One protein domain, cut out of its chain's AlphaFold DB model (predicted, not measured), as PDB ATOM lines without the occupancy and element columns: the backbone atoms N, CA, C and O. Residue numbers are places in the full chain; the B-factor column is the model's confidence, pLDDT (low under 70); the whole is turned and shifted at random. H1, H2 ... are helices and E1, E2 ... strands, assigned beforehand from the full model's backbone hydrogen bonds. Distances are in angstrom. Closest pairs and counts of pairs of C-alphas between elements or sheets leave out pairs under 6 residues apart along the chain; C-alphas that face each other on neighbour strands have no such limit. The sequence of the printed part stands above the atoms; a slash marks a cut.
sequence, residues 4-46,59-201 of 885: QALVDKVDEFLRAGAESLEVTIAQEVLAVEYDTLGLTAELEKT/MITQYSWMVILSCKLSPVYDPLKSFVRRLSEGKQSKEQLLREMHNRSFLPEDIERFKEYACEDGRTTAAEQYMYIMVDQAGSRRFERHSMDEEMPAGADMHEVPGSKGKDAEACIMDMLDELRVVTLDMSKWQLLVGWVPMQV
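AT A GLANCE: This is residues 4 to 46 and 59 to 201 of the 885 residues of the protein "Hypothetical protein" of Alexandrium monilatum (UniProt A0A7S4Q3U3). A long, strongly twisted sheet of four antiparallel strands forms the body, with H1 and H7 over one of its faces; a cluster of four short helices, H3 to H6, lies at one end of the strands, and far off beyond the other end is H2, whose residues 40 to 46 stick out free. The printed part has 186 residues with seven named helices and four named strands, in the chain order H1 E1 H2 E2 H3 H4 H5 H6 E3 H7 E4. The sheet's order is E3, E2, E1, E4, and the class is mixed, helices and strands. The whole is loose, with a radius of gyration of the C-alphas of 22.8 A and spans of 81 by 36 by 31 A.

IN THESE COORDINATES: In the sheet, E3 is residues 142 to 147, E2 residues 64 to 75 at 30.6 A, E1 residues 18 to 29 at 29.5 A, and E4 residues 190 to 198 at 25.4 A, ending at C-alpha 198 (2.173, -2.675, 6.368). E2 bends by 60 degrees at residue 68. H7, residues 169 to 183, is 21.2 A long, and H1, residues 4 to 15, begins at C-alpha 4 (6.241, -3.521, 28.950). H3 is residues 81 to 88, H4 94 to 103, H5 108 to 117 and H6 126 to 136. H2, residues 36 to 46, ends at C-alpha 46 (-26.864, 39.795, 22.437).

HOW THE PARTS SIT: Backbone N and O atoms are within hydrogen-bond range across each pair of antiparallel neighbour strands: N 23 and O 71 at 2.8 A for E1 and E2, N 22 and O 195 at 2.8 A for E1 and E4, and N 144 and O 74 at 2.8 A for E3 and E2. H1 and H7 lie on the same face, making two layers, helices on one face of a sheet. H1 is over E1 and E4 at a height of 9.9 A; H7 is over E2 at 8.7 A. H1 and H7 touch at Val 7 and Glu 170, their closest C-alphas, 5.5 A apart. H6 only grazes the sheet, with residues 131 to 135. H3 touches H6, closest at the C-alphas of Ser 88 and Ala 126, 5.4 A. The helical hairpin H4 and H5 has a shallow tilt of 12 degrees, opposite ways; its closest C-alphas, Met 101 and Ile 111, are 6.9 A apart. H2 touches no helix and is not on the sheet. In each of the seven helices every O i to N i+4 pair is within hydrogen-bond range.

THE WHOLE: The C-alphas farthest apart, Thr 46 and Asn 103, are 82.4 A apart. Residues 47 to 58 are not printed, and C-alphas 46 and 59 are 16.9 A apart across the cut. The link from E3 to H7 is long, 21 residues, of which 151 to 156 stand free. The mean pLDDT of the printed part is 73.5, with 65 residues under 70, among them 27 to 46 and 187 to 200.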
ATOM      1  N   GLN A   4       6.493  -2.196  29.494       79.88
ATOM      2  CA  GLN A   4       6.241  -3.521  28.950       79.88
ATOM      3  C   GLN A   4       4.979  -3.582  28.082       79.88
ATOM      4  O   GLN A   4       5.043  -4.102  26.983       79.88
ATOM      5  N   ALA A   5       3.859  -2.984  28.503       79.44
ATOM      6  CA  ALA A   5       2.623  -3.015  27.717       79.44
ATOM      7  C   ALA A   5       2.772  -2.329  26.345       79.44
ATOM      8  O   ALA A   5       2.122  -2.721  25.378       79.44
ATOM      9  N   LEU A   6       3.636  -1.312  26.252       77.25
ATOM     10  CA  LEU A   6       3.975  -0.667  24.985       77.25
ATOM     11  C   LEU A   6       4.840  -1.584  24.114       77.25
ATOM     12  O   LEU A   6       4.535  -1.777  22.940       77.25
ATOM     13  N   VAL A   7       5.884  -2.175  24.693       82.25
ATOM     14  CA  VAL A   7       6.748  -3.142  24.000       82.25
ATOM     15  C   VAL A   7       5.925  -4.318  23.473       82.25
ATOM     16  O   VAL A   7       6.040  -4.653  22.299       82.25
ATOM     17  N   ASP A   8       5.021  -4.862  24.287       83.38
ATOM     18  CA  ASP A   8       4.125  -5.958  23.916       83.38
ATOM     19  C   ASP A   8       3.207  -5.559  22.747       83.38
ATOM     20  O   ASP A   8       3.004  -6.342  21.821       83.38
ATOM     21  N   LYS A   9       2.685  -4.323  22.745       80.00
ATOM     22  CA  LYS A   9       1.834  -3.818  21.655       80.00
ATOM     23  C   LYS A   9       2.617  -3.596  20.362       80.00
ATOM     24  O   LYS A   9       2.112  -3.861  19.274       80.00
ATOM     25  N   VAL A  10       3.853  -3.120  20.467       79.62
ATOM     26  CA  VAL A  10       4.743  -2.987  19.313       79.62
ATOM     27  C   VAL A  10       5.121  -4.358  18.755       79.62
ATOM     28  O   VAL A  10       5.060  -4.545  17.539       79.62
ATOM     29  N   ASP A  11       5.437  -5.328  19.611       80.38
ATOM     30  CA  ASP A  11       5.702  -6.705  19.190       80.38
ATOM     31  C   ASP A  11       4.466  -7.322  18.514       80.38
ATOM     32  O   ASP A  11       4.587  -7.957  17.470       80.38
ATOM     33  N   GLU A  12       3.257  -7.045  19.018       80.19
ATOM     34  CA  GLU A  12       1.994  -7.428  18.370       80.19
ATOM     35  C   GLU A  12       1.880  -6.862  16.942       80.19
ATOM     36  O   GLU A  12       1.546  -7.606  16.019       80.19
ATOM     37  N   PHE A  13       2.208  -5.584  16.714       75.94
ATOM     38  CA  PHE A  13       2.174  -4.988  15.370       75.94
ATOM     39  C   PHE A  13       3.245  -5.558  14.436       75.94
ATOM     40  O   PHE A  13       2.981  -5.798  13.255       75.94
ATOM     41  N   LEU A  14       4.446  -5.827  14.948       77.50
ATOM     42  CA  LEU A  14       5.504  -6.483  14.176       77.50
ATOM     43  C   LEU A  14       5.115  -7.916  13.797       77.50
ATOM     44  O   LEU A  14       5.324  -8.315  12.650       77.50
ATOM     45  N   ARG A  15       4.468  -8.652  14.711       77.69
ATOM     46  CA  ARG A  15       3.872  -9.973  14.446       77.69
ATOM     47  C   ARG A  15       2.662  -9.912  13.515       77.69
ATOM     48  O   ARG A  15       2.349 -10.900  12.861       77.69
ATOM     49  N   ALA A  16       2.000  -8.764  13.409       70.94
ATOM     50  CA  ALA A  16       0.969  -8.514  12.406       70.94
ATOM     51  C   ALA A  16       1.549  -8.136  11.026       70.94
ATOM     52  O   ALA A  16       0.793  -7.891  10.089       70.94
ATOM     53  N   GLY A  17       2.880  -8.101  10.873       70.06
ATOM     54  CA  GLY A  17       3.546  -7.849   9.594       70.06
ATOM     55  C   GLY A  17       3.911  -6.386   9.328       70.06
ATOM     56  O   GLY A  17       4.185  -6.025   8.179       70.06
ATOM     57  N   ALA A  18       3.937  -5.533  10.359       72.62
ATOM     58  CA  ALA A  18       4.425  -4.160  10.239       72.62
ATOM     59  C   ALA A  18       5.879  -4.133   9.745       72.62
ATOM     60  O   ALA A  18       6.771  -4.725  10.356       72.62
ATOM     61  N   GLU A  19       6.153  -3.433   8.643       74.94
ATOM     62  CA  GLU A  19       7.520  -3.299   8.142       74.94
ATOM     63  C   GLU A  19       8.288  -2.255   8.950       74.94
ATOM     64  O   GLU A  19       9.377  -2.536   9.438       74.94
ATOM     65  N   SER A  20       7.708  -1.076   9.116       79.94
ATOM     66  CA  SER A  20       8.243  -0.005   9.948       79.94
ATOM     67  C   SER A  20       7.169   0.465  10.909       79.94
ATOM     68  O   SER A  20       5.982   0.429  10.572       79.94
ATOM     69  N   LEU A  21       7.591   0.955  12.065       80.81
ATOM     70  CA  LEU A  21       6.698   1.527  13.061       80.81
ATOM     71  C   LEU A  21       6.931   3.024  13.113       80.81
ATOM     72  O   LEU A  21       8.068   3.485  13.114       80.81
ATOM     73  N   GLU A  22       5.856   3.777  13.164       79.81
ATOM     74  CA  GLU A  22       5.881   5.202  13.409       79.81
ATOM     75  C   GLU A  22       5.297   5.430  14.792       79.81
ATOM     76  O   GLU A  22       4.128   5.161  15.059       79.81
ATOM     77  N   VAL A  23       6.155   5.856  15.702       79.94
ATOM     78  CA  VAL A  23       5.816   6.019  17.105       79.94
ATOM     79  C   VAL A  23       5.753   7.512  17.364       79.94
ATOM     80  O   VAL A  23       6.781   8.188  17.417       79.94
ATOM     81  N   THR A  24       4.530   8.016  17.494       77.81
ATOM     82  CA  THR A  24       4.254   9.410  17.829       77.81
ATOM     83  C   THR A  24       3.755   9.479  19.262       77.81
ATOM     84  O   THR A  24       2.756   8.861  19.627       77.81
ATOM     85  N   ILE A  25       4.457  10.228  20.100       74.00
ATOM     86  CA  ILE A  25       4.059  10.500  21.475       74.00
ATOM     87  C   ILE A  25       3.619  11.950  21.530       74.00
ATOM     88  O   ILE A  25       4.404  12.871  21.292       74.00
ATOM     89  N   ALA A  26       2.336  12.132  21.817       71.88
ATOM     90  CA  ALA A  26       1.715  13.433  21.913       71.88
ATOM     91  C   ALA A  26       1.243  13.683  23.343       71.88
ATOM     92  O   ALA A  26       0.809  12.774  24.052       71.88
ATOM     93  N   GLN A  27       1.320  14.931  23.776       69.06
ATOM     94  CA  GLN A  27       0.714  15.370  25.021       69.06
ATOM     95  C   GLN A  27      -0.577  16.104  24.711       69.06
ATOM     96  O   GLN A  27      -0.660  16.877  23.753       69.06
ATOM     97  N   GLU A  28      -1.586  15.854  25.540       57.31
ATOM     98  CA  GLU A  28      -2.809  16.637  25.491       57.31
ATOM     99  C   GLU A  28      -2.459  18.066  25.902       57.31
ATOM    100  O   GLU A  28      -2.103  18.330  27.055       57.31
ATOM    101  N   VAL A  29      -2.506  18.987  24.942       54.91
ATOM    102  CA  VAL A  29      -2.309  20.406  25.204       54.91
ATOM    103  C   VAL A  29      -3.626  21.097  24.922       54.91
ATOM    104  O   VAL A  29      -4.187  21.026  23.831       54.91
ATOM    105  N   LEU A  30      -4.140  21.782  25.937       47.94
ATOM    106  CA  LEU A  30      -5.311  22.621  25.770       47.94
ATOM    107  C   LEU A  30      -4.901  23.835  24.918       47.94
ATOM    108  O   LEU A  30      -4.345  24.804  25.436       47.94
ATOM    109  N   ALA A  31      -5.129  23.773  23.606       43.94
ATOM    110  CA  ALA A  31      -5.002  24.936  22.740       43.94
ATOM    111  C   ALA A  31      -6.237  25.816  22.930       43.94
ATOM    112  O   ALA A  31      -7.298  25.595  22.350       43.94
ATOM    113  N   VAL A  32      -6.102  26.827  23.783       45.41
ATOM    114  CA  VAL A  32      -7.107  27.883  23.894       45.41
ATOM    115  C   VAL A  32      -6.860  28.870  22.756       45.41
ATOM    116  O   VAL A  32      -6.065  29.798  22.900       45.41
ATOM    117  N   GLU A  33      -7.503  28.662  21.606       48.56
ATOM    118  CA  GLU A  33      -7.538  29.690  20.566       48.56
ATOM    119  C   GLU A  33      -8.593  30.745  20.899       48.56
ATOM    120  O   GLU A  33      -9.757  30.453  21.176       48.56
ATOM    121  N   TYR A  34      -8.158  32.000  20.865       51.78
ATOM    122  CA  TYR A  34      -8.996  33.154  21.133       51.78
ATOM    123  C   TYR A  34      -9.799  33.502  19.876       51.78
ATOM    124  O   TYR A  34      -9.296  34.197  18.992       51.78
ATOM    125  N   ASP A  35     -11.043  33.029  19.778       51.44
ATOM    126  CA  ASP A  35     -11.957  33.499  18.733       51.44
ATOM    127  C   ASP A  35     -12.540  34.860  19.118       51.44
ATOM    128  O   ASP A  35     -13.676  34.996  19.577       51.44
ATOM    129  N   THR A  36     -11.731  35.902  18.941       53.72
ATOM    130  CA  THR A  36     -12.170  37.276  19.168       53.72
ATOM    131  C   THR A  36     -13.351  37.634  18.279       53.72
ATOM    132  O   THR A  36     -14.229  38.372  18.705       53.72
ATOM    133  N   LEU A  37     -13.370  37.167  17.030       53.59
ATOM    134  CA  LEU A  37     -14.277  37.673  16.000       53.59
ATOM    135  C   LEU A  37     -15.667  37.047  16.102       53.59
ATOM    136  O   LEU A  37     -16.654  37.780  16.037       53.59
ATOM    137  N   GLY A  38     -15.752  35.732  16.314       57.16
ATOM    138  CA  GLY A  38     -17.017  35.041  16.551       57.16
ATOM    139  C   GLY A  38     -17.675  35.506  17.844       57.16
ATOM    140  O   GLY A  38     -18.855  35.859  17.842       57.16
ATOM    141  N   LEU A  39     -16.890  35.642  18.920       52.47
ATOM    142  CA  LEU A  39     -17.404  36.091  20.212       52.47
ATOM    143  C   LEU A  39     -17.837  37.564  20.182       52.47
ATOM    144  O   LEU A  39     -18.875  37.901  20.745       52.47
ATOM    145  N   THR A  40     -17.088  38.446  19.503       54.41
ATOM    146  CA  THR A  40     -17.468  39.867  19.366       54.41
ATOM    147  C   THR A  40     -18.758  40.008  18.564       54.41
ATOM    148  O   THR A  40     -19.632  40.764  18.970       54.41
ATOM    149  N   ALA A  41     -18.938  39.232  17.491       59.22
ATOM    150  CA  ALA A  41     -20.162  39.262  16.696       59.22
ATOM    151  C   ALA A  41     -21.392  38.732  17.462       59.22
ATOM    152  O   ALA A  41     -22.504  39.234  17.284       59.22
ATOM    153  N   GLU A  42     -21.210  37.730  18.326       55.62
ATOM    154  CA  GLU A  42     -22.289  37.185  19.155       55.62
ATOM    155  C   GLU A  42     -22.637  38.114  20.333       55.62
ATOM    156  O   GLU A  42     -23.815  38.338  20.621       55.62
ATOM    157  N   LEU A  43     -21.626  38.736  20.953       52.00
ATOM    158  CA  LEU A  43     -21.774  39.749  22.007       52.00
ATOM    159  C   LEU A  43     -22.404  41.047  21.488       52.00
ATOM    160  O   LEU A  43     -23.258  41.615  22.168       52.00
ATOM    161  N   GLU A  44     -22.041  41.491  20.283       58.56
ATOM    162  CA  GLU A  44     -22.684  42.624  19.602       58.56
ATOM    163  C   GLU A  44     -24.154  42.326  19.281       58.56
ATOM    164  O   GLU A  44     -24.991  43.226  19.335       58.56
ATOM    165  N   LYS A  45     -24.495  41.057  19.011       57.38
ATOM    166  CA  LYS A  45     -25.881  40.616  18.800       57.38
ATOM    167  C   LYS A  45     -26.706  40.507  20.081       57.38
ATOM    168  O   LYS A  45     -27.909  40.744  20.029       57.38
ATOM    169  N   THR A  46     -26.110  40.111  21.206       54.19
ATOM    170  CA  THR A  46     -26.864  39.795  22.437       54.19
ATOM    171  C   THR A  46     -26.855  40.897  23.491       54.19
ATOM    172  O   THR A  46     -27.765  40.941  24.316       54.19
ATOM    173  N   MET A  59     -13.256  30.363  26.053       44.03
ATOM    174  CA  MET A  59     -13.902  29.314  25.274       44.03
ATOM    175  C   MET A  59     -12.821  28.372  24.758       44.03
ATOM    176  O   MET A  59     -11.897  28.794  24.070       44.03
ATOM    177  N   ILE A  60     -12.917  27.098  25.132       46.66
ATOM    178  CA  ILE A  60     -12.055  26.047  24.591       46.66
ATOM    179  C   ILE A  60     -12.613  25.717  23.209       46.66
ATOM    180  O   ILE A  60     -13.637  25.047  23.092       46.66
ATOM    181  N   THR A  61     -11.985  26.249  22.170       45.50
ATOM    182  CA  THR A  61     -12.413  26.072  20.776       45.50
ATOM    183  C   THR A  61     -11.882  24.777  20.169       45.50
ATOM    184  O   THR A  61     -12.511  24.225  19.266       45.50
ATOM    185  N   GLN A  62     -10.767  24.250  20.684       43.84
ATOM    186  CA  GLN A  62     -10.159  23.026  20.180       43.84
ATOM    187  C   GLN A  62      -9.359  22.295  21.265       43.84
ATOM    188  O   GLN A  62      -8.687  22.898  22.097       43.84
ATOM    189  N   TYR A  63      -9.400  20.966  21.222       49.53
ATOM    190  CA  TYR A  63      -8.400  20.120  21.870       49.53
ATOM    191  C   TYR A  63      -7.364  19.759  20.807       49.53
ATOM    192  O   TYR A  63      -7.725  19.214  19.761       49.53
ATOM    193  N   SER A  64      -6.094  20.095  21.035       50.81
ATOM    194  CA  SER A  64      -5.009  19.759  20.110       50.81
ATOM    195  C   SER A  64      -3.989  18.862  20.794       50.81
ATOM    196  O   SER A  64      -3.558  19.120  21.915       50.81
ATOM    197  N   TRP A  65      -3.557  17.828  20.093       57.28
ATOM    198  CA  TRP A  65      -2.437  17.008  20.527       57.28
ATOM    199  C   TRP A  65      -1.149  17.699  20.090       57.28
ATOM    200  O   TRP A  65      -0.948  17.908  18.897       57.28
ATOM    201  N   MET A  66      -0.292  18.077  21.041       65.75
ATOM    202  CA  MET A  66       1.052  18.551  20.711       65.75
ATOM    203  C   MET A  66       1.959  17.333  20.605       65.75
ATOM    204  O   MET A  66       2.126  16.599  21.582       65.75
ATOM    205  N   VAL A  67       2.538  17.107  19.428       71.75
ATOM    206  CA  VAL A  67       3.533  16.053  19.231       71.75
ATOM    207  C   VAL A  67       4.793  16.437  20.009       71.75
ATOM    208  O   VAL A  67       5.411  17.457  19.726       71.75
ATOM    209  N   ILE A  68       5.160  15.643  21.020       74.44
ATOM    210  CA  ILE A  68       6.413  15.839  21.770       74.44
ATOM    211  C   ILE A  68       7.555  15.150  21.034       74.44
ATOM    212  O   ILE A  68       8.656  15.684  20.935       74.44
ATOM    213  N   LEU A  69       7.292  13.940  20.546       78.31
ATOM    214  CA  LEU A  69       8.279  13.123  19.870       78.31
ATOM    215  C   LEU A  69       7.592  12.311  18.782       78.31
ATOM    216  O   LEU A  69       6.691  11.529  19.077       78.31
ATOM    217  N   SER A  70       8.039  12.460  17.541       80.00
ATOM    218  CA  SER A  70       7.668  11.555  16.458       80.00
ATOM    219  C   SER A  70       8.921  10.890  15.919       80.00
ATOM    220  O   SER A  70       9.922  11.538  15.609       80.00
ATOM    221  N   CYS A  71       8.904   9.564  15.884       82.81
ATOM    222  CA  CYS A  71      10.028   8.767  15.432       82.81
ATOM    223  C   CYS A  71       9.549   7.665  14.506       82.81
ATOM    224  O   CYS A  71       8.550   6.997  14.768       82.81
ATOM    225  N   LYS A  72      10.328   7.411  13.460       82.88
ATOM    226  CA  LYS A  72      10.141   6.246  12.608       82.88
ATOM    227  C   LYS A  72      11.192   5.197  12.943       82.88
ATOM    228  O   LYS A  72      12.386   5.449  12.806       82.88
ATOM    229  N   LEU A  73      10.738   4.024  13.365       83.38
ATOM    230  CA  LEU A  73      11.535   2.811  13.483       83.38
ATOM    231  C   LEU A  73      11.500   2.095  12.133       83.38
ATOM    232  O   LEU A  73      10.556   1.366  11.808       83.38
ATOM    233  N   SER A  74      12.528   2.331  11.329       80.31
ATOM    234  CA  SER A  74      12.742   1.604  10.080       80.31
ATOM    235  C   SER A  74      13.501   0.318  10.394       80.31
ATOM    236  O   SER A  74      14.431   0.364  11.194       80.31
ATOM    237  N   PRO A  75      13.159  -0.836   9.805       80.38
ATOM    238  CA  PRO A  75      13.991  -2.016   9.973       80.38
ATOM    239  C   PRO A  75      15.370  -1.725   9.374       80.38
ATOM    240  O   PRO A  75      15.461  -1.134   8.293       80.38
ATOM    241  N   VAL A  76      16.435  -2.155  10.053       82.38
ATOM    242  CA  VAL A  76      17.773  -2.187   9.453       82.38
ATOM    243  C   VAL A  76      17.642  -2.948   8.141       82.38
ATOM    244  O   VAL A  76      17.025  -4.015   8.110       82.38
ATOM    245  N   TYR A  77      18.166  -2.367   7.061       78.88
ATOM    246  CA  TYR A  77      18.025  -2.902   5.711       78.88
ATOM    247  C   TYR A  77      18.310  -4.409   5.684       78.88
ATOM    248  O   TYR A  77      19.450  -4.830   5.872       78.88
ATOM    249  N   ASP A  78      17.267  -5.209   5.445       80.19
ATOM    250  CA  ASP A  78      17.416  -6.641   5.218       80.19
ATOM    251  C   ASP A  78      17.868  -6.835   3.767       80.19
ATOM    252  O   ASP A  78      17.081  -6.603   2.832       80.19
ATOM    253  N   PRO A  79      19.125  -7.249   3.540       79.00
ATOM    254  CA  PRO A  79      19.666  -7.340   2.197       79.00
ATOM    255  C   PRO A  79      18.950  -8.423   1.369       79.00
ATOM    256  O   PRO A  79      19.006  -8.383   0.136       79.00
ATOM    257  N   LEU A  80      18.187  -9.319   2.015       84.06
ATOM    258  CA  LEU A  80      17.384 -10.364   1.379       84.06
ATOM    259  C   LEU A  80      16.054  -9.863   0.818       84.06
ATOM    260  O   LEU A  80      15.528 -10.459  -0.124       84.06
ATOM    261  N   LYS A  81      15.526  -8.740   1.318       80.25
ATOM    262  CA  LYS A  81      14.194  -8.233   0.949       80.25
ATOM    263  C   LYS A  81      14.037  -8.025  -0.561       80.25
ATOM    264  O   LYS A  81      13.012  -8.358  -1.158       80.25
ATOM    265  N   SER A  82      15.079  -7.498  -1.206       82.25
ATOM    266  CA  SER A  82      15.091  -7.281  -2.660       82.25
ATOM    267  C   SER A  82      15.118  -8.589  -3.462       82.25
ATOM    268  O   SER A  82      14.584  -8.641  -4.570       82.25
ATOM    269  N   PHE A  83      15.707  -9.654  -2.918       85.88
ATOM    270  CA  PHE A  83      15.763 -10.971  -3.553       85.88
ATOM    271  C   PHE A  83      14.431 -11.700  -3.394       85.88
ATOM    272  O   PHE A  83      13.895 -12.186  -4.386       85.88
ATOM    273  N   VAL A  84      13.837 -11.676  -2.197       82.00
ATOM    274  CA  VAL A  84      12.501 -12.241  -1.935       82.00
ATOM    275  C   VAL A  84      11.450 -11.596  -2.833       82.00
ATOM    276  O   VAL A  84      10.654 -12.296  -3.452       82.00
ATOM    277  N   ARG A  85      11.479 -10.265  -2.976       77.50
ATOM    278  CA  ARG A  85      10.558  -9.547  -3.864       77.50
ATOM    279  C   ARG A  85      10.730  -9.942  -5.334       77.50
ATOM    280  O   ARG A  85       9.748 -10.144  -6.035       77.50
ATOM    281  N   ARG A  86      11.971 -10.055  -5.821       84.88
ATOM    282  CA  ARG A  86      12.233 -10.497  -7.204       84.88
ATOM    283  C   ARG A  86      11.791 -11.943  -7.436       84.88
ATOM    284  O   ARG A  86      11.340 -12.254  -8.538       84.88
ATOM    285  N   LEU A  87      11.897 -12.789  -6.410       83.25
ATOM    286  CA  LEU A  87      11.418 -14.168  -6.439       83.25
ATOM    287  C   LEU A  87       9.882 -14.227  -6.464       83.25
ATOM    288  O   LEU A  87       9.323 -14.931  -7.299       83.25
ATOM    289  N   SER A  88       9.192 -13.457  -5.614       73.62
ATOM    290  CA  SER A  88       7.722 -13.441  -5.548       73.62
ATOM    291  C   SER A  88       7.064 -12.808  -6.774       73.62
ATOM    292  O   SER A  88       6.007 -13.257  -7.204       73.62
ATOM    293  N   GLU A  89       7.711 -11.817  -7.391       77.38
ATOM    294  CA  GLU A  89       7.285 -11.225  -8.665       77.38
ATOM    295  C   GLU A  89       7.572 -12.141  -9.876       77.38
ATOM    296  O   GLU A  89       7.281 -11.763 -11.011       77.38
ATOM    297  N   GLY A  90       8.186 -13.315  -9.671       81.69
ATOM    298  CA  GLY A  90       8.536 -14.259 -10.738       81.69
ATOM    299  C   GLY A  90       9.602 -13.737 -11.710       81.69
ATOM    300  O   GLY A  90       9.768 -14.285 -12.799       81.69
ATOM    301  N   LYS A  91      10.327 -12.671 -11.346       85.12
ATOM    302  CA  LYS A  91      11.318 -12.024 -12.221       85.12
ATOM    303  C   LYS A  91      12.594 -12.847 -12.373       85.12
ATOM    304  O   LYS A  91      13.253 -12.749 -13.405       85.12
ATOM    305  N   GLN A  92      12.964 -13.615 -11.348       89.50
ATOM    306  CA  GLN A  92      14.156 -14.467 -11.336       89.50
ATOM    307  C   GLN A  92      13.893 -15.757 -10.555       89.50
ATOM    308  O   GLN A  92      13.187 -15.749  -9.549       89.50
ATOM    309  N   SER A  93      14.495 -16.864 -10.998       90.88
ATOM    310  CA  SER A  93      14.425 -18.156 -10.296       90.88
ATOM    311  C   SER A  93      15.286 -18.162  -9.026       90.88
ATOM    312  O   SER A  93      16.320 -17.486  -8.985       90.88
ATOM    313  N   LYS A  94      14.945 -19.008  -8.046       91.25
ATOM    314  CA  LYS A  94      15.723 -19.238  -6.813       91.25
ATOM    315  C   LYS A  94      17.215 -19.458  -7.088       91.25
ATOM    316  O   LYS A  94      18.059 -18.819  -6.468       91.25
ATOM    317  N   GLU A  95      17.559 -20.277  -8.079       94.19
ATOM    318  CA  GLU A  95      18.944 -20.623  -8.429       94.19
ATOM    319  C   GLU A  95      19.708 -19.449  -9.052       94.19
ATOM    320  O   GLU A  95      20.938 -19.395  -8.990       94.19
ATOM    321  N   GLN A  96      19.005 -18.522  -9.708       93.12
ATOM    322  CA  GLN A  96      19.602 -17.292 -10.239       93.12
ATOM    323  C   GLN A  96      19.903 -16.319  -9.101       93.12
ATOM    324  O   GLN A  96      20.995 -15.758  -9.062       93.12
ATOM    325  N   LEU A  97      18.969 -16.171  -8.158       92.44
ATOM    326  CA  LEU A  97      19.127 -15.301  -6.994       92.44
ATOM    327  C   LEU A  97      20.209 -15.824  -6.039       92.44
ATOM    328  O   LEU A  97      21.071 -15.049  -5.644       92.44
ATOM    329  N   LEU A  98      20.258 -17.133  -5.765       93.81
ATOM    330  CA  LEU A  98      21.326 -17.748  -4.963       93.81
ATOM    331  C   LEU A  98      22.710 -17.560  -5.597       93.81
ATOM    332  O   LEU A  98      23.661 -17.197  -4.910       93.81
ATOM    333  N   ARG A  99      22.831 -17.751  -6.919       95.25
ATOM    334  CA  ARG A  99      24.084 -17.465  -7.641       95.25
ATOM    335  C   ARG A  99      24.463 -15.991  -7.555       95.25
ATOM    336  O   ARG A  99      25.629 -15.680  -7.353       95.25
ATOM    337  N   GLU A 100      23.495 -15.088  -7.691       95.00
ATOM    338  CA  GLU A 100      23.724 -13.650  -7.550       95.00
ATOM    339  C   GLU A 100      24.207 -13.290  -6.137       95.00
ATOM    340  O   GLU A 100      25.164 -12.529  -6.008       95.00
ATOM    341  N   MET A 101      23.614 -13.871  -5.092       93.56
ATOM    342  CA  MET A 101      24.036 -13.668  -3.702       93.56
ATOM    343  C   MET A 101      25.454 -14.191  -3.442       93.56
ATOM    344  O   MET A 101      26.271 -13.469  -2.872       93.56
ATOM    345  N   HIS A 102      25.787 -15.394  -3.929       94.19
ATOM    346  CA  HIS A 102      27.153 -15.925  -3.863       94.19
ATOM    347  C   HIS A 102      28.157 -15.025  -4.601       94.19
ATOM    348  O   HIS A 102      29.225 -14.725  -4.069       94.19
ATOM    349  N   ASN A 103      27.802 -14.536  -5.794       94.25
ATOM    350  CA  ASN A 103      28.658 -13.657  -6.595       94.25
ATOM    351  C   ASN A 103      28.865 -12.275  -5.959       94.25
ATOM    352  O   ASN A 103      29.895 -11.647  -6.185       94.25
ATOM    353  N   ARG A 104      27.892 -11.796  -5.177       93.19
ATOM    354  CA  ARG A 104      27.980 -10.539  -4.420       93.19
ATOM    355  C   ARG A 104      28.597 -10.714  -3.029       93.19
ATOM    356  O   ARG A 104      28.605  -9.756  -2.265       93.19
ATOM    357  N   SER A 105      29.107 -11.908  -2.713       92.06
ATOM    358  CA  SER A 105      29.754 -12.222  -1.434       92.06
ATOM    359  C   SER A 105      28.870 -11.925  -0.217       92.06
ATOM    360  O   SER A 105      29.351 -11.410   0.789       92.06
ATOM    361  N   PHE A 106      27.576 -12.248  -0.314       89.00
ATOM    362  CA  PHE A 106      26.680 -12.211   0.842       89.00
ATOM    363  C   PHE A 106      27.186 -13.147   1.943       89.00
ATOM    364  O   PHE A 106      27.843 -14.155   1.659       89.00
ATOM    365  N   LEU A 107      26.867 -12.813   3.194       88.75
ATOM    366  CA  LEU A 107      27.230 -13.641   4.336       88.75
ATOM    367  C   LEU A 107      26.588 -15.035   4.203       88.75
ATOM    368  O   LEU A 107      25.443 -15.132   3.745       88.75
ATOM    369  N   PRO A 108      27.292 -16.121   4.576       88.19
ATOM    370  CA  PRO A 108      26.732 -17.471   4.545       88.19
ATOM    371  C   PRO A 108      25.388 -17.577   5.275       88.19
ATOM    372  O   PRO A 108      24.483 -18.250   4.794       88.19
ATOM    373  N   GLU A 109      25.231 -16.855   6.381       84.75
ATOM    374  CA  GLU A 109      24.014 -16.810   7.188       84.75
ATOM    375  C   GLU A 109      22.834 -16.192   6.421       84.75
ATOM    376  O   GLU A 109      21.720 -16.704   6.485       84.75
ATOM    377  N   ASP A 110      23.073 -15.136   5.638       83.88
ATOM    378  CA  ASP A 110      22.048 -14.509   4.793       83.88
ATOM    379  C   ASP A 110      21.654 -15.420   3.622       83.88
ATOM    380  O   ASP A 110      20.494 -15.471   3.213       83.88
ATOM    381  N   ILE A 111      22.614 -16.175   3.084       87.94
ATOM    382  CA  ILE A 111      22.359 -17.158   2.027       87.94
ATOM    383  C   ILE A 111      21.508 -18.314   2.563       87.94
ATOM    384  O   ILE A 111      20.562 -18.719   1.889       87.94
ATOM    385  N   GLU A 112      21.802 -18.825   3.761       87.81
ATOM    386  CA  GLU A 112      20.979 -19.856   4.404       87.81
ATOM    387  C   GLU A 112      19.578 -19.325   4.747       87.81
ATOM    388  O   GLU A 112      18.591 -19.950   4.362       87.81
ATOM    389  N   ARG A 113      19.462 -18.111   5.307       84.44
ATOM    390  CA  ARG A 113      18.160 -17.447   5.522       84.44
ATOM    391  C   ARG A 113      17.357 -17.301   4.228       84.44
ATOM    392  O   ARG A 113      16.163 -17.574   4.202       84.44
ATOM    393  N   PHE A 114      17.991 -16.923   3.117       87.88
ATOM    394  CA  PHE A 114      17.297 -16.836   1.830       87.88
ATOM    395  C   PHE A 114      16.848 -18.205   1.301       87.88
ATOM    396  O   PHE A 114      15.786 -18.299   0.685       87.88
ATOM    397  N   LYS A 115      17.617 -19.277   1.537       87.62
ATOM    398  CA  LYS A 115      17.198 -20.644   1.178       87.62
ATOM    399  C   LYS A 115      15.964 -21.079   1.963       87.62
ATOM    400  O   LYS A 115      15.093 -21.706   1.363       87.62
ATOM    401  N   GLU A 116      15.886 -20.714   3.240       83.19
ATOM    402  CA  GLU A 116      14.701 -20.921   4.081       83.19
ATOM    403  C   GLU A 116      13.494 -20.117   3.560       83.19
ATOM    404  O   GLU A 116      12.378 -20.631   3.536       83.19
ATOM    405  N   TYR A 117      13.713 -18.890   3.064       80.62
ATOM    406  CA  TYR A 117      12.657 -18.023   2.505       80.62
ATOM    407  C   TYR A 117      12.141 -18.497   1.142       80.62
ATOM    408  O   TYR A 117      10.988 -18.270   0.787       80.62
ATOM    409  N   ALA A 118      13.011 -19.127   0.354       79.50
ATOM    410  CA  ALA A 118      12.748 -19.569  -1.009       79.50
ATOM    411  C   ALA A 118      12.333 -21.050  -1.059       79.50
ATOM    412  O   ALA A 118      12.872 -21.818  -1.866       79.50
ATOM    413  N   CYS A 119      11.445 -21.482  -0.162       69.38
ATOM    414  CA  CYS A 119      11.110 -22.895  -0.003       69.38
ATOM    415  C   CYS A 119      10.555 -23.506  -1.308       69.38
ATOM    416  O   CYS A 119       9.903 -22.838  -2.109       69.38
ATOM    417  N   GLU A 120      10.846 -24.788  -1.538       60.12
ATOM    418  CA  GLU A 120      10.546 -25.512  -2.792       60.12
ATOM    419  C   GLU A 120       9.133 -26.096  -2.852       60.12
ATOM    420  O   GLU A 120       8.655 -26.493  -3.920       60.12
ATOM    421  N   ASP A 121       8.440 -26.111  -1.718       57.34
ATOM    422  CA  ASP A 121       7.068 -26.569  -1.633       57.34
ATOM    423  C   ASP A 121       6.177 -25.502  -2.269       57.34
ATOM    424  O   ASP A 121       5.790 -24.542  -1.608       57.34
ATOM    425  N   GLY A 122       5.847 -25.656  -3.555       57.34
ATOM    426  CA  GLY A 122       5.005 -24.745  -4.354       57.34
ATOM    427  C   GLY A 122       3.559 -24.542  -3.858       57.34
ATOM    428  O   GLY A 122       2.660 -24.319  -4.663       57.34
ATOM    429  N   ARG A 123       3.318 -24.667  -2.548       53.28
ATOM    430  CA  ARG A 123       2.064 -24.443  -1.826       53.28
ATOM    431  C   ARG A 123       1.963 -23.052  -1.191       53.28
ATOM    432  O   ARG A 123       0.846 -22.626  -0.936       53.28
ATOM    433  N   THR A 124       3.075 -22.357  -0.952       57.78
ATOM    434  CA  THR A 124       3.098 -20.988  -0.396       57.78
ATOM    435  C   THR A 124       4.026 -20.111  -1.220       57.78
ATOM    436  O   THR A 124       5.105 -20.547  -1.616       57.78
ATOM    437  N   THR A 125       3.616 -18.877  -1.502       70.81
ATOM    438  CA  THR A 125       4.456 -17.936  -2.249       70.81
ATOM    439  C   THR A 125       5.663 -17.519  -1.401       70.81
ATOM    440  O   THR A 125       5.568 -17.398  -0.180       70.81
ATOM    441  N   ALA A 126       6.806 -17.241  -2.035       67.31
ATOM    442  CA  ALA A 126       8.009 -16.772  -1.333       67.31
ATOM    443  C   ALA A 126       7.759 -15.496  -0.496       67.31
ATOM    444  O   ALA A 126       8.452 -15.243   0.485       67.31
ATOM    445  N   ALA A 127       6.748 -14.698  -0.864       64.69
ATOM    446  CA  ALA A 127       6.310 -13.542  -0.089       64.69
ATOM    447  C   ALA A 127       5.612 -13.942   1.223       64.69
ATOM    448  O   ALA A 127       5.912 -13.365   2.261       64.69
ATOM    449  N   GLU A 128       4.727 -14.941   1.200       68.56
ATOM    450  CA  GLU A 128       4.034 -15.435   2.401       68.56
ATOM    451  C   GLU A 128       5.004 -16.084   3.392       68.56
ATOM    452  O   GLU A 128       4.901 -15.852   4.594       68.56
ATOM    453  N   GLN A 129       5.986 -16.847   2.902       74.06
ATOM    454  CA  GLN A 129       7.021 -17.448   3.753       74.06
ATOM    455  C   GLN A 129       7.949 -16.403   4.364       74.06
ATOM    456  O   GLN A 129       8.258 -16.476   5.552       74.06
ATOM    457  N   TYR A 130       8.341 -15.395   3.584       77.00
ATOM    458  CA  TYR A 130       9.085 -14.261   4.117       77.00
ATOM    459  C   TYR A 130       8.296 -13.533   5.205       77.00
ATOM    460  O   TYR A 130       8.846 -13.250   6.264       77.00
ATOM    461  N   MET A 131       6.998 -13.294   4.994       69.56
ATOM    462  CA  MET A 131       6.139 -12.694   6.016       69.56
ATOM    463  C   MET A 131       6.055 -13.566   7.270       69.56
ATOM    464  O   MET A 131       6.233 -13.044   8.364       69.56
ATOM    465  N   TYR A 132       5.861 -14.881   7.133       76.31
ATOM    466  CA  TYR A 132       5.814 -15.802   8.272       76.31
ATOM    467  C   TYR A 132       7.088 -15.732   9.119       76.31
ATOM    468  O   TYR A 132       7.019 -15.654  10.341       76.31
ATOM    469  N   ILE A 133       8.255 -15.687   8.473       74.94
ATOM    470  CA  ILE A 133       9.531 -15.638   9.188       74.94
ATOM    471  C   ILE A 133       9.794 -14.243   9.767       74.94
ATOM    472  O   ILE A 133      10.302 -14.132  10.877       74.94
ATOM    473  N   MET A 134       9.382 -13.172   9.085       75.94
ATOM    474  CA  MET A 134       9.433 -11.813   9.641       75.94
ATOM    475  C   MET A 134       8.529 -11.649  10.871       75.94
ATOM    476  O   MET A 134       8.866 -10.879  11.770       75.94
ATOM    477  N   VAL A 135       7.408 -12.376  10.918       73.88
ATOM    478  CA  VAL A 135       6.495 -12.449  12.066       73.88
ATOM    479  C   VAL A 135       7.090 -13.282  13.201       73.88
ATOM    480  O   VAL A 135       7.050 -12.848  14.350       73.88
ATOM    481  N   ASP A 136       7.685 -14.437  12.899       78.69
ATOM    482  CA  ASP A 136       8.360 -15.289  13.890       78.69
ATOM    483  C   ASP A 136       9.561 -14.572  14.530       78.69
ATOM    484  O   ASP A 136       9.780 -14.632  15.739       78.69
ATOM    485  N   GLN A 137      10.286 -13.790  13.727       79.00
ATOM    486  CA  GLN A 137      11.454 -13.024  14.157       79.00
ATOM    487  C   GLN A 137      11.120 -11.620  14.673       79.00
ATOM    488  O   GLN A 137      12.053 -10.885  15.002       79.00
ATOM    489  N   ALA A 138       9.839 -11.240  14.774       76.69
ATOM    490  CA  ALA A 138       9.371  -9.884  15.085       76.69
ATOM    491  C   ALA A 138      10.154  -9.194  16.219       76.69
ATOM    492  O   ALA A 138      10.754  -8.142  15.987       76.69
ATOM    493  N   GLY A 139      10.245  -9.829  17.392       73.38
ATOM    494  CA  GLY A 139      10.937  -9.278  18.566       73.38
ATOM    495  C   GLY A 139      12.465  -9.205  18.450       73.38
ATOM    496  O   GLY A 139      13.111  -8.479  19.196       73.38
ATOM    497  N   SER A 140      13.063  -9.921  17.493       80.25
ATOM    498  CA  SER A 140      14.513  -9.910  17.231       80.25
ATOM    499  C   SER A 140      14.928  -8.970  16.096       80.25
ATOM    500  O   SER A 140      16.122  -8.799  15.825       80.25
ATOM    501  N   ARG A 141      13.952  -8.353  15.415       81.69
ATOM    502  CA  ARG A 141      14.212  -7.432  14.309       81.69
ATOM    503  C   ARG A 141      14.978  -6.222  14.812       81.69
ATOM    504  O   ARG A 141      14.667  -5.657  15.856       81.69
ATOM    505  N   ARG A 142      15.979  -5.818  14.035       85.62
ATOM    506  CA  ARG A 142      16.776  -4.631  14.323       85.62
ATOM    507  C   ARG A 142      16.198  -3.420  13.608       85.62
ATOM    508  O   ARG A 142      15.804  -3.532  12.448       85.62
ATOM    509  N   PHE A 143      16.192  -2.277  14.279       86.19
ATOM    510  CA  PHE A 143      15.654  -1.023  13.777       86.19
ATOM    511  C   PHE A 143      16.710   0.087  13.777       86.19
ATOM    512  O   PHE A 143      17.733   0.021  14.464       86.19
ATOM    513  N   GLU A 144      16.447   1.091  12.952       85.88
ATOM    514  CA  GLU A 144      17.089   2.398  12.924       85.88
ATOM    515  C   GLU A 144      16.018   3.431  13.276       85.88
ATOM    516  O   GLU A 144      14.898   3.383  12.752       85.88
ATOM    517  N   ARG A 145      16.344   4.338  14.200       86.12
ATOM    518  CA  ARG A 145      15.430   5.393  14.634       86.12
ATOM    519  C   ARG A 145      15.714   6.653  13.825       86.12
ATOM    520  O   ARG A 145      16.828   7.176  13.845       86.12
ATOM    521  N   HIS A 146      14.683   7.168  13.173       83.00
ATOM    522  CA  HIS A 146      14.717   8.445  12.469       83.00
ATOM    523  C   HIS A 146      13.827   9.454  13.192       83.00
ATOM    524  O   HIS A 146      12.683   9.119  13.515       83.00
ATOM    525  N   SER A 147      14.331  10.669  13.433       82.06
ATOM    526  CA  SER A 147      13.483  11.763  13.932       82.06
ATOM    527  C   SER A 147      12.557  12.248  12.822       82.06
ATOM    528  O   SER A 147      12.985  12.389  11.672       82.06
ATOM    529  N   MET A 148      11.298  12.497  13.163       67.31
ATOM    530  CA  MET A 148      10.294  13.069  12.269       67.31
ATOM    531  C   MET A 148      10.010  14.503  12.725       67.31
ATOM    532  O   MET A 148       8.937  14.799  13.242       67.31
ATOM    533  N   ASP A 149      11.001  15.385  12.600       69.38
ATOM    534  CA  ASP A 149      10.815  16.798  12.940       69.38
ATOM    535  C   ASP A 149       9.852  17.445  11.924       69.38
ATOM    536  O   ASP A 149      10.037  17.310  10.709       69.38
ATOM    537  N   GLU A 150       8.833  18.159  12.417       53.50
ATOM    538  CA  GLU A 150       7.718  18.724  11.627       53.50
ATOM    539  C   GLU A 150       8.146  19.741  10.542       53.50
ATOM    540  O   GLU A 150       7.363  20.049   9.646       53.50
ATOM    541  N   GLU A 151       9.387  20.242  10.565       47.62
ATOM    542  CA  GLU A 151       9.867  21.307   9.665       47.62
ATOM    543  C   GLU A 151      10.784  20.833   8.518       47.62
ATOM    544  O   GLU A 151      11.394  21.648   7.820       47.62
ATOM    545  N   MET A 152      10.902  19.525   8.274       50.50
ATOM    546  CA  MET A 152      11.769  19.014   7.205       50.50
ATOM    547  C   MET A 152      11.144  19.228   5.808       50.50
ATOM    548  O   MET A 152      10.063  18.702   5.527       50.50
ATOM    549  N   PRO A 153      11.802  19.957   4.880       51.69
ATOM    550  CA  PRO A 153      11.295  20.117   3.521       51.69
ATOM    551  C   PRO A 153      11.234  18.764   2.801       51.69
ATOM    552  O   PRO A 153      12.113  17.914   2.961       51.69
ATOM    553  N   ALA A 154      10.203  18.576   1.972       42.41
ATOM    554  CA  ALA A 154      10.010  17.354   1.196       42.41
ATOM    555  C   ALA A 154      11.275  17.010   0.383       42.41
ATOM    556  O   ALA A 154      11.623  17.719  -0.563       42.41
ATOM    557  N   GLY A 155      11.955  15.922   0.761       52.31
ATOM    558  CA  GLY A 155      13.192  15.448   0.127       52.31
ATOM    559  C   GLY A 155      14.472  15.608   0.953       52.31
ATOM    560  O   GLY A 155      15.527  15.211   0.467       52.31
ATOM    561  N   ALA A 156      14.416  16.157   2.171       60.81
ATOM    562  CA  ALA A 156      15.541  16.084   3.100       60.81
ATOM    563  C   ALA A 156      15.728  14.640   3.609       60.81
ATOM    564  O   ALA A 156      14.760  13.988   4.006       60.81
ATOM    565  N   ASP A 157      16.967  14.142   3.579       63.34
ATOM    566  CA  ASP A 157      17.306  12.819   4.109       63.34
ATOM    567  C   ASP A 157      16.965  12.757   5.602       63.34
ATOM    568  O   ASP A 157      17.367  13.625   6.379       63.34
ATOM    569  N   MET A 158      16.217  11.730   6.009       69.31
ATOM    570  CA  MET A 158      15.859  11.523   7.410       69.31
ATOM    571  C   MET A 158      17.122  11.405   8.267       69.31
ATOM    572  O   MET A 158      17.934  10.501   8.058       69.31
ATOM    573  N   HIS A 159      17.273  12.293   9.251       76.81
ATOM    574  CA  HIS A 159      18.409  12.253  10.161       76.81
ATOM    575  C   HIS A 159      18.323  11.009  11.054       76.81
ATOM    576  O   HIS A 159      17.403  10.850  11.861       76.81
ATOM    577  N   GLU A 160      19.286  10.104  10.877       77.94
ATOM    578  CA  GLU A 160      19.496   8.959  11.759       77.94
ATOM    579  C   GLU A 160      19.876   9.468  13.154       77.94
ATOM    580  O   GLU A 160      20.810  10.261  13.301       77.94
ATOM    581  N   VAL A 161      19.158   9.015  14.185       82.44
ATOM    582  CA  VAL A 161      19.494   9.353  15.572       82.44
ATOM    583  C   VAL A 161      20.795   8.620  15.935       82.44
ATOM    584  O   VAL A 161      20.814   7.381  15.892       82.44
ATOM    585  N   PRO A 162      21.889   9.323  16.290       81.19
ATOM    586  CA  PRO A 162      23.174   8.688  16.569       81.19
ATOM    587  C   PRO A 162      23.064   7.609  17.651       81.19
ATOM    588  O   PRO A 162      22.523   7.846  18.728       81.19
ATOM    589  N   GLY A 163      23.591   6.415  17.370       82.06
ATOM    590  CA  GLY A 163      23.577   5.289  18.312       82.06
ATOM    591  C   GLY A 163      22.267   4.494  18.365       82.06
ATOM    592  O   GLY A 163      22.151   3.601  19.202       82.06
ATOM    593  N   SER A 164      21.301   4.775  17.485       81.38
ATOM    594  CA  SER A 164      20.038   4.023  17.405       81.38
ATOM    595  C   SER A 164      20.096   2.767  16.528       81.38
ATOM    596  O   SER A 164      19.213   1.917  16.610       81.38
ATOM    597  N   LYS A 165      21.136   2.627  15.699       84.00
ATOM    598  CA  LYS A 165      21.265   1.539  14.729       84.00
ATOM    599  C   LYS A 165      21.442   0.181  15.390       84.00
ATOM    600  O   LYS A 165      22.310  -0.002  16.243       84.00
ATOM    601  N   GLY A 166      20.684  -0.802  14.911       84.19
ATOM    602  CA  GLY A 166      20.892  -2.197  15.292       84.19
ATOM    603  C   GLY A 166      20.264  -2.584  16.630       84.19
ATOM    604  O   GLY A 166      20.568  -3.662  17.137       84.19
ATOM    605  N   LYS A 167      19.407  -1.735  17.205       88.88
ATOM    606  CA  LYS A 167      18.641  -2.041  18.420       88.88
ATOM    607  C   LYS A 167      17.363  -2.798  18.062       88.88
ATOM    608  O   LYS A 167      16.861  -2.663  16.951       88.88
ATOM    609  N   ASP A 168      16.885  -3.665  18.948       89.19
ATOM    610  CA  ASP A 168      15.546  -4.251  18.794       89.19
ATOM    611  C   ASP A 168      14.458  -3.220  19.133       89.19
ATOM    612  O   ASP A 168      14.747  -2.131  19.632       89.19
ATOM    613  N   ALA A 169      13.203  -3.539  18.805       82.44
ATOM    614  CA  ALA A 169      12.084  -2.625  19.017       82.44
ATOM    615  C   ALA A 169      11.937  -2.224  20.494       82.44
ATOM    616  O   ALA A 169      11.678  -1.056  20.782       82.44
ATOM    617  N   GLU A 170      12.165  -3.161  21.419       87.88
ATOM    618  CA  GLU A 170      12.157  -2.905  22.860       87.88
ATOM    619  C   GLU A 170      13.214  -1.867  23.248       87.88
ATOM    620  O   GLU A 170      12.872  -0.838  23.832       87.88
ATOM    621  N   ALA A 171      14.476  -2.073  22.865       89.06
ATOM    622  CA  ALA A 171      15.547  -1.119  23.134       89.06
ATOM    623  C   ALA A 171      15.281   0.257  22.499       89.06
ATOM    624  O   ALA A 171      15.518   1.278  23.143       89.06
ATOM    625  N   CYS A 172      14.746   0.311  21.273       86.69
ATOM    626  CA  CYS A 172      14.374   1.575  20.633       86.69
ATOM    627  C   CYS A 172      13.273   2.323  21.403       86.69
ATOM    628  O   CYS A 172      13.365   3.536  21.581       86.69
ATOM    629  N   ILE A 173      12.240   1.617  21.866       85.44
ATOM    630  CA  ILE A 173      11.153   2.196  22.669       85.44
ATOM    631  C   ILE A 173      11.678   2.677  24.021       85.44
ATOM    632  O   ILE A 173      11.291   3.752  24.479       85.44
ATOM    633  N   MET A 174      12.559   1.904  24.656       87.56
ATOM    634  CA  MET A 174      13.182   2.280  25.926       87.56
ATOM    635  C   MET A 174      13.991   3.568  25.781       87.56
ATOM    636  O   MET A 174      13.785   4.486  26.571       87.56
ATOM    637  N   ASP A 175      14.805   3.694  24.726       87.44
ATOM    638  CA  ASP A 175      15.532   4.935  24.434       87.44
ATOM    639  C   ASP A 175      14.575   6.128  24.258       87.44
ATOM    640  O   ASP A 175      14.832   7.215  24.774       87.44
ATOM    641  N   MET A 176      13.466   5.939  23.527       84.69
ATOM    642  CA  MET A 176      12.467   6.992  23.303       84.69
ATOM    643  C   MET A 176      11.796   7.431  24.607       84.69
ATOM    644  O   MET A 176      11.601   8.622  24.841       84.69
ATOM    645  N   LEU A 177      11.434   6.477  25.464       83.56
ATOM    646  CA  LEU A 177      10.822   6.772  26.756       83.56
ATOM    647  C   LEU A 177      11.806   7.446  27.709       83.56
ATOM    648  O   LEU A 177      11.402   8.337  28.454       83.56
ATOM    649  N   ASP A 178      13.078   7.054  27.684       85.81
ATOM    650  CA  ASP A 178      14.122   7.696  28.477       85.81
ATOM    651  C   ASP A 178      14.380   9.133  28.012       85.81
ATOM    652  O   ASP A 178      14.501  10.027  28.848       85.81
ATOM    653  N   GLU A 179      14.350   9.396  26.706       85.00
ATOM    654  CA  GLU A 179      14.407  10.757  26.166       85.00
ATOM    655  C   GLU A 179      13.209  11.603  26.616       85.00
ATOM    656  O   GLU A 179      13.369  12.720  27.106       85.00
ATOM    657  N   LEU A 180      11.999  11.050  26.555       77.31
ATOM    658  CA  LEU A 180      10.793  11.755  26.985       77.31
ATOM    659  C   LEU A 180      10.745  12.032  28.490       77.31
ATOM    660  O   LEU A 180      10.263  13.087  28.912       77.31
ATOM    661  N   ARG A 181      11.269  11.112  29.309       81.25
ATOM    662  CA  ARG A 181      11.432  11.307  30.761       81.25
ATOM    663  C   ARG A 181      12.348  12.486  31.080       81.25
ATOM    664  O   ARG A 181      12.170  13.117  32.119       81.25
ATOM    665  N   VAL A 182      13.310  12.792  30.207       80.88
ATOM    666  CA  VAL A 182      14.182  13.969  30.344       80.88
ATOM    667  C   VAL A 182      13.441  15.254  29.962       80.88
ATOM    668  O   VAL A 182      13.632  16.278  30.618       80.88
ATOM    669  N   VAL A 183      12.586  15.214  28.936       73.19
ATOM    670  CA  VAL A 183      11.892  16.403  28.404       73.19
ATOM    671  C   VAL A 183      10.693  16.827  29.264       73.19
ATOM    672  O   VAL A 183      10.400  18.017  29.367       73.19
ATOM    673  N   THR A 184      10.006  15.891  29.924       68.38
ATOM    674  CA  THR A 184       8.719  16.174  30.588       68.38
ATOM    675  C   THR A 184       8.539  15.401  31.900       68.38
ATOM    676  O   THR A 184       8.690  14.185  31.945       68.38
ATOM    677  N   LEU A 185       8.169  16.109  32.980       64.69
ATOM    678  CA  LEU A 185       8.055  15.555  34.346       64.69
ATOM    679  C   LEU A 185       6.738  14.803  34.630       64.69
ATOM    680  O   LEU A 185       6.660  14.079  35.620       64.69
ATOM    681  N   ASP A 186       5.699  14.980  33.806       73.88
ATOM    682  CA  ASP A 186       4.348  14.453  34.055       73.88
ATOM    683  C   ASP A 186       3.876  13.532  32.920       73.88
ATOM    684  O   ASP A 186       3.224  13.961  31.967       73.88
ATOM    685  N   MET A 187       4.215  12.245  33.043       64.44
ATOM    686  CA  MET A 187       3.837  11.182  32.102       64.44
ATOM    687  C   MET A 187       2.335  10.857  32.088       64.44
ATOM    688  O   MET A 187       1.875  10.151  31.194       64.44
ATOM    689  N   SER A 188       1.554  11.343  33.063       68.56
ATOM    690  CA  SER A 188       0.123  11.018  33.171       68.56
ATOM    691  C   SER A 188      -0.746  11.685  32.096       68.56
ATOM    692  O   SER A 188      -1.911  11.330  31.939       68.56
ATOM    693  N   LYS A 189      -0.173  12.633  31.341       63.91
ATOM    694  CA  LYS A 189      -0.859  13.451  30.326       63.91
ATOM    695  C   LYS A 189      -0.496  13.086  28.887       63.91
ATOM    696  O   LYS A 189      -0.799  13.846  27.966       63.91
ATOM    697  N   TRP A 190       0.225  11.988  28.685       66.12
ATOM    698  CA  TRP A 190       0.670  11.588  27.352       66.12
ATOM    699  C   TRP A 190      -0.287  10.570  26.751       66.12
ATOM    700  O   TRP A 190      -0.752   9.654  27.430       66.12
ATOM    701  N   GLN A 191      -0.518  10.703  25.450       65.50
ATOM    702  CA  GLN A 191      -1.083   9.652  24.624       65.50
ATOM    703  C   GLN A 191      -0.047   9.188  23.610       65.50
ATOM    704  O   GLN A 191       0.687   9.962  22.998       65.50
ATOM    705  N   LEU A 192       0.001   7.876  23.453       62.53
ATOM    706  CA  LEU A 192       0.842   7.220  22.480       62.53
ATOM    707  C   LEU A 192      -0.005   6.875  21.257       62.53
ATOM    708  O   LEU A 192      -0.993   6.147  21.358       62.53
ATOM    709  N   LEU A 193       0.450   7.338  20.104       63.69
ATOM    710  CA  LEU A 193      -0.084   7.010  18.796       63.69
ATOM    711  C   LEU A 193       0.957   6.145  18.079       63.69
ATOM    712  O   LEU A 193       2.034   6.617  17.719       63.69
ATOM    713  N   VAL A 194       0.650   4.862  17.894       59.28
ATOM    714  CA  VAL A 194       1.489   3.957  17.099       59.28
ATOM    715  C   VAL A 194       0.829   3.772  15.742       59.28
ATOM    716  O   VAL A 194      -0.221   3.141  15.643       59.28
ATOM    717  N   GLY A 195       1.442   4.336  14.707       57.56
ATOM    718  CA  GLY A 195       1.170   3.979  13.322       57.56
ATOM    719  C   GLY A 195       2.130   2.881  12.876       57.56
ATOM    720  O   GLY A 195       3.258   2.790  13.358       57.56
ATOM    721  N   TRP A 196       1.726   2.038  11.935       60.22
ATOM    722  CA  TRP A 196       2.663   1.138  11.267       60.22
ATOM    723  C   TRP A 196       2.437   1.163   9.769       60.22
ATOM    724  O   TRP A 196       1.318   1.356   9.317       60.22
ATOM    725  N   VAL A 197       3.507   0.944   9.007       55.44
ATOM    726  CA  VAL A 197       3.410   0.771   7.556       55.44
ATOM    727  C   VAL A 197       3.353  -0.731   7.277       55.44
ATOM    728  O   VAL A 197       4.346  -1.424   7.539       55.44
ATOM    729  N   PRO A 198       2.231  -1.279   6.778       54.41
ATOM    730  CA  PRO A 198       2.173  -2.675   6.368       54.41
ATOM    731  C   PRO A 198       3.079  -2.891   5.149       54.41
ATOM    732  O   PRO A 198       3.139  -2.065   4.236       54.41
ATOM    733  N   MET A 199       3.785  -4.025   5.117       51.84
ATOM    734  CA  MET A 199       4.749  -4.348   4.054       51.84
ATOM    735  C   MET A 199       4.089  -4.419   2.662       51.84
ATOM    736  O   MET A 199       4.689  -4.061   1.644       51.84
ATOM    737  N   GLN A 200       2.825  -4.842   2.623       61.72
ATOM    738  CA  GLN A 200       1.910  -4.686   1.502       61.72
ATOM    739  C   GLN A 200       0.521  -4.394   2.060       61.72
ATOM    740  O   GLN A 200       0.057  -5.081   2.959       61.72
ATOM    741  N   VAL A 201      -0.150  -3.391   1.501       70.50
ATOM    742  CA  VAL A 201      -1.587  -3.208   1.709       70.50
ATOM    743  C   VAL A 201      -2.313  -4.163   0.770       70.50
ATOM    744  O   VAL A 201      -2.316  -3.924  -0.446       70.50
TER     745      VAL A 201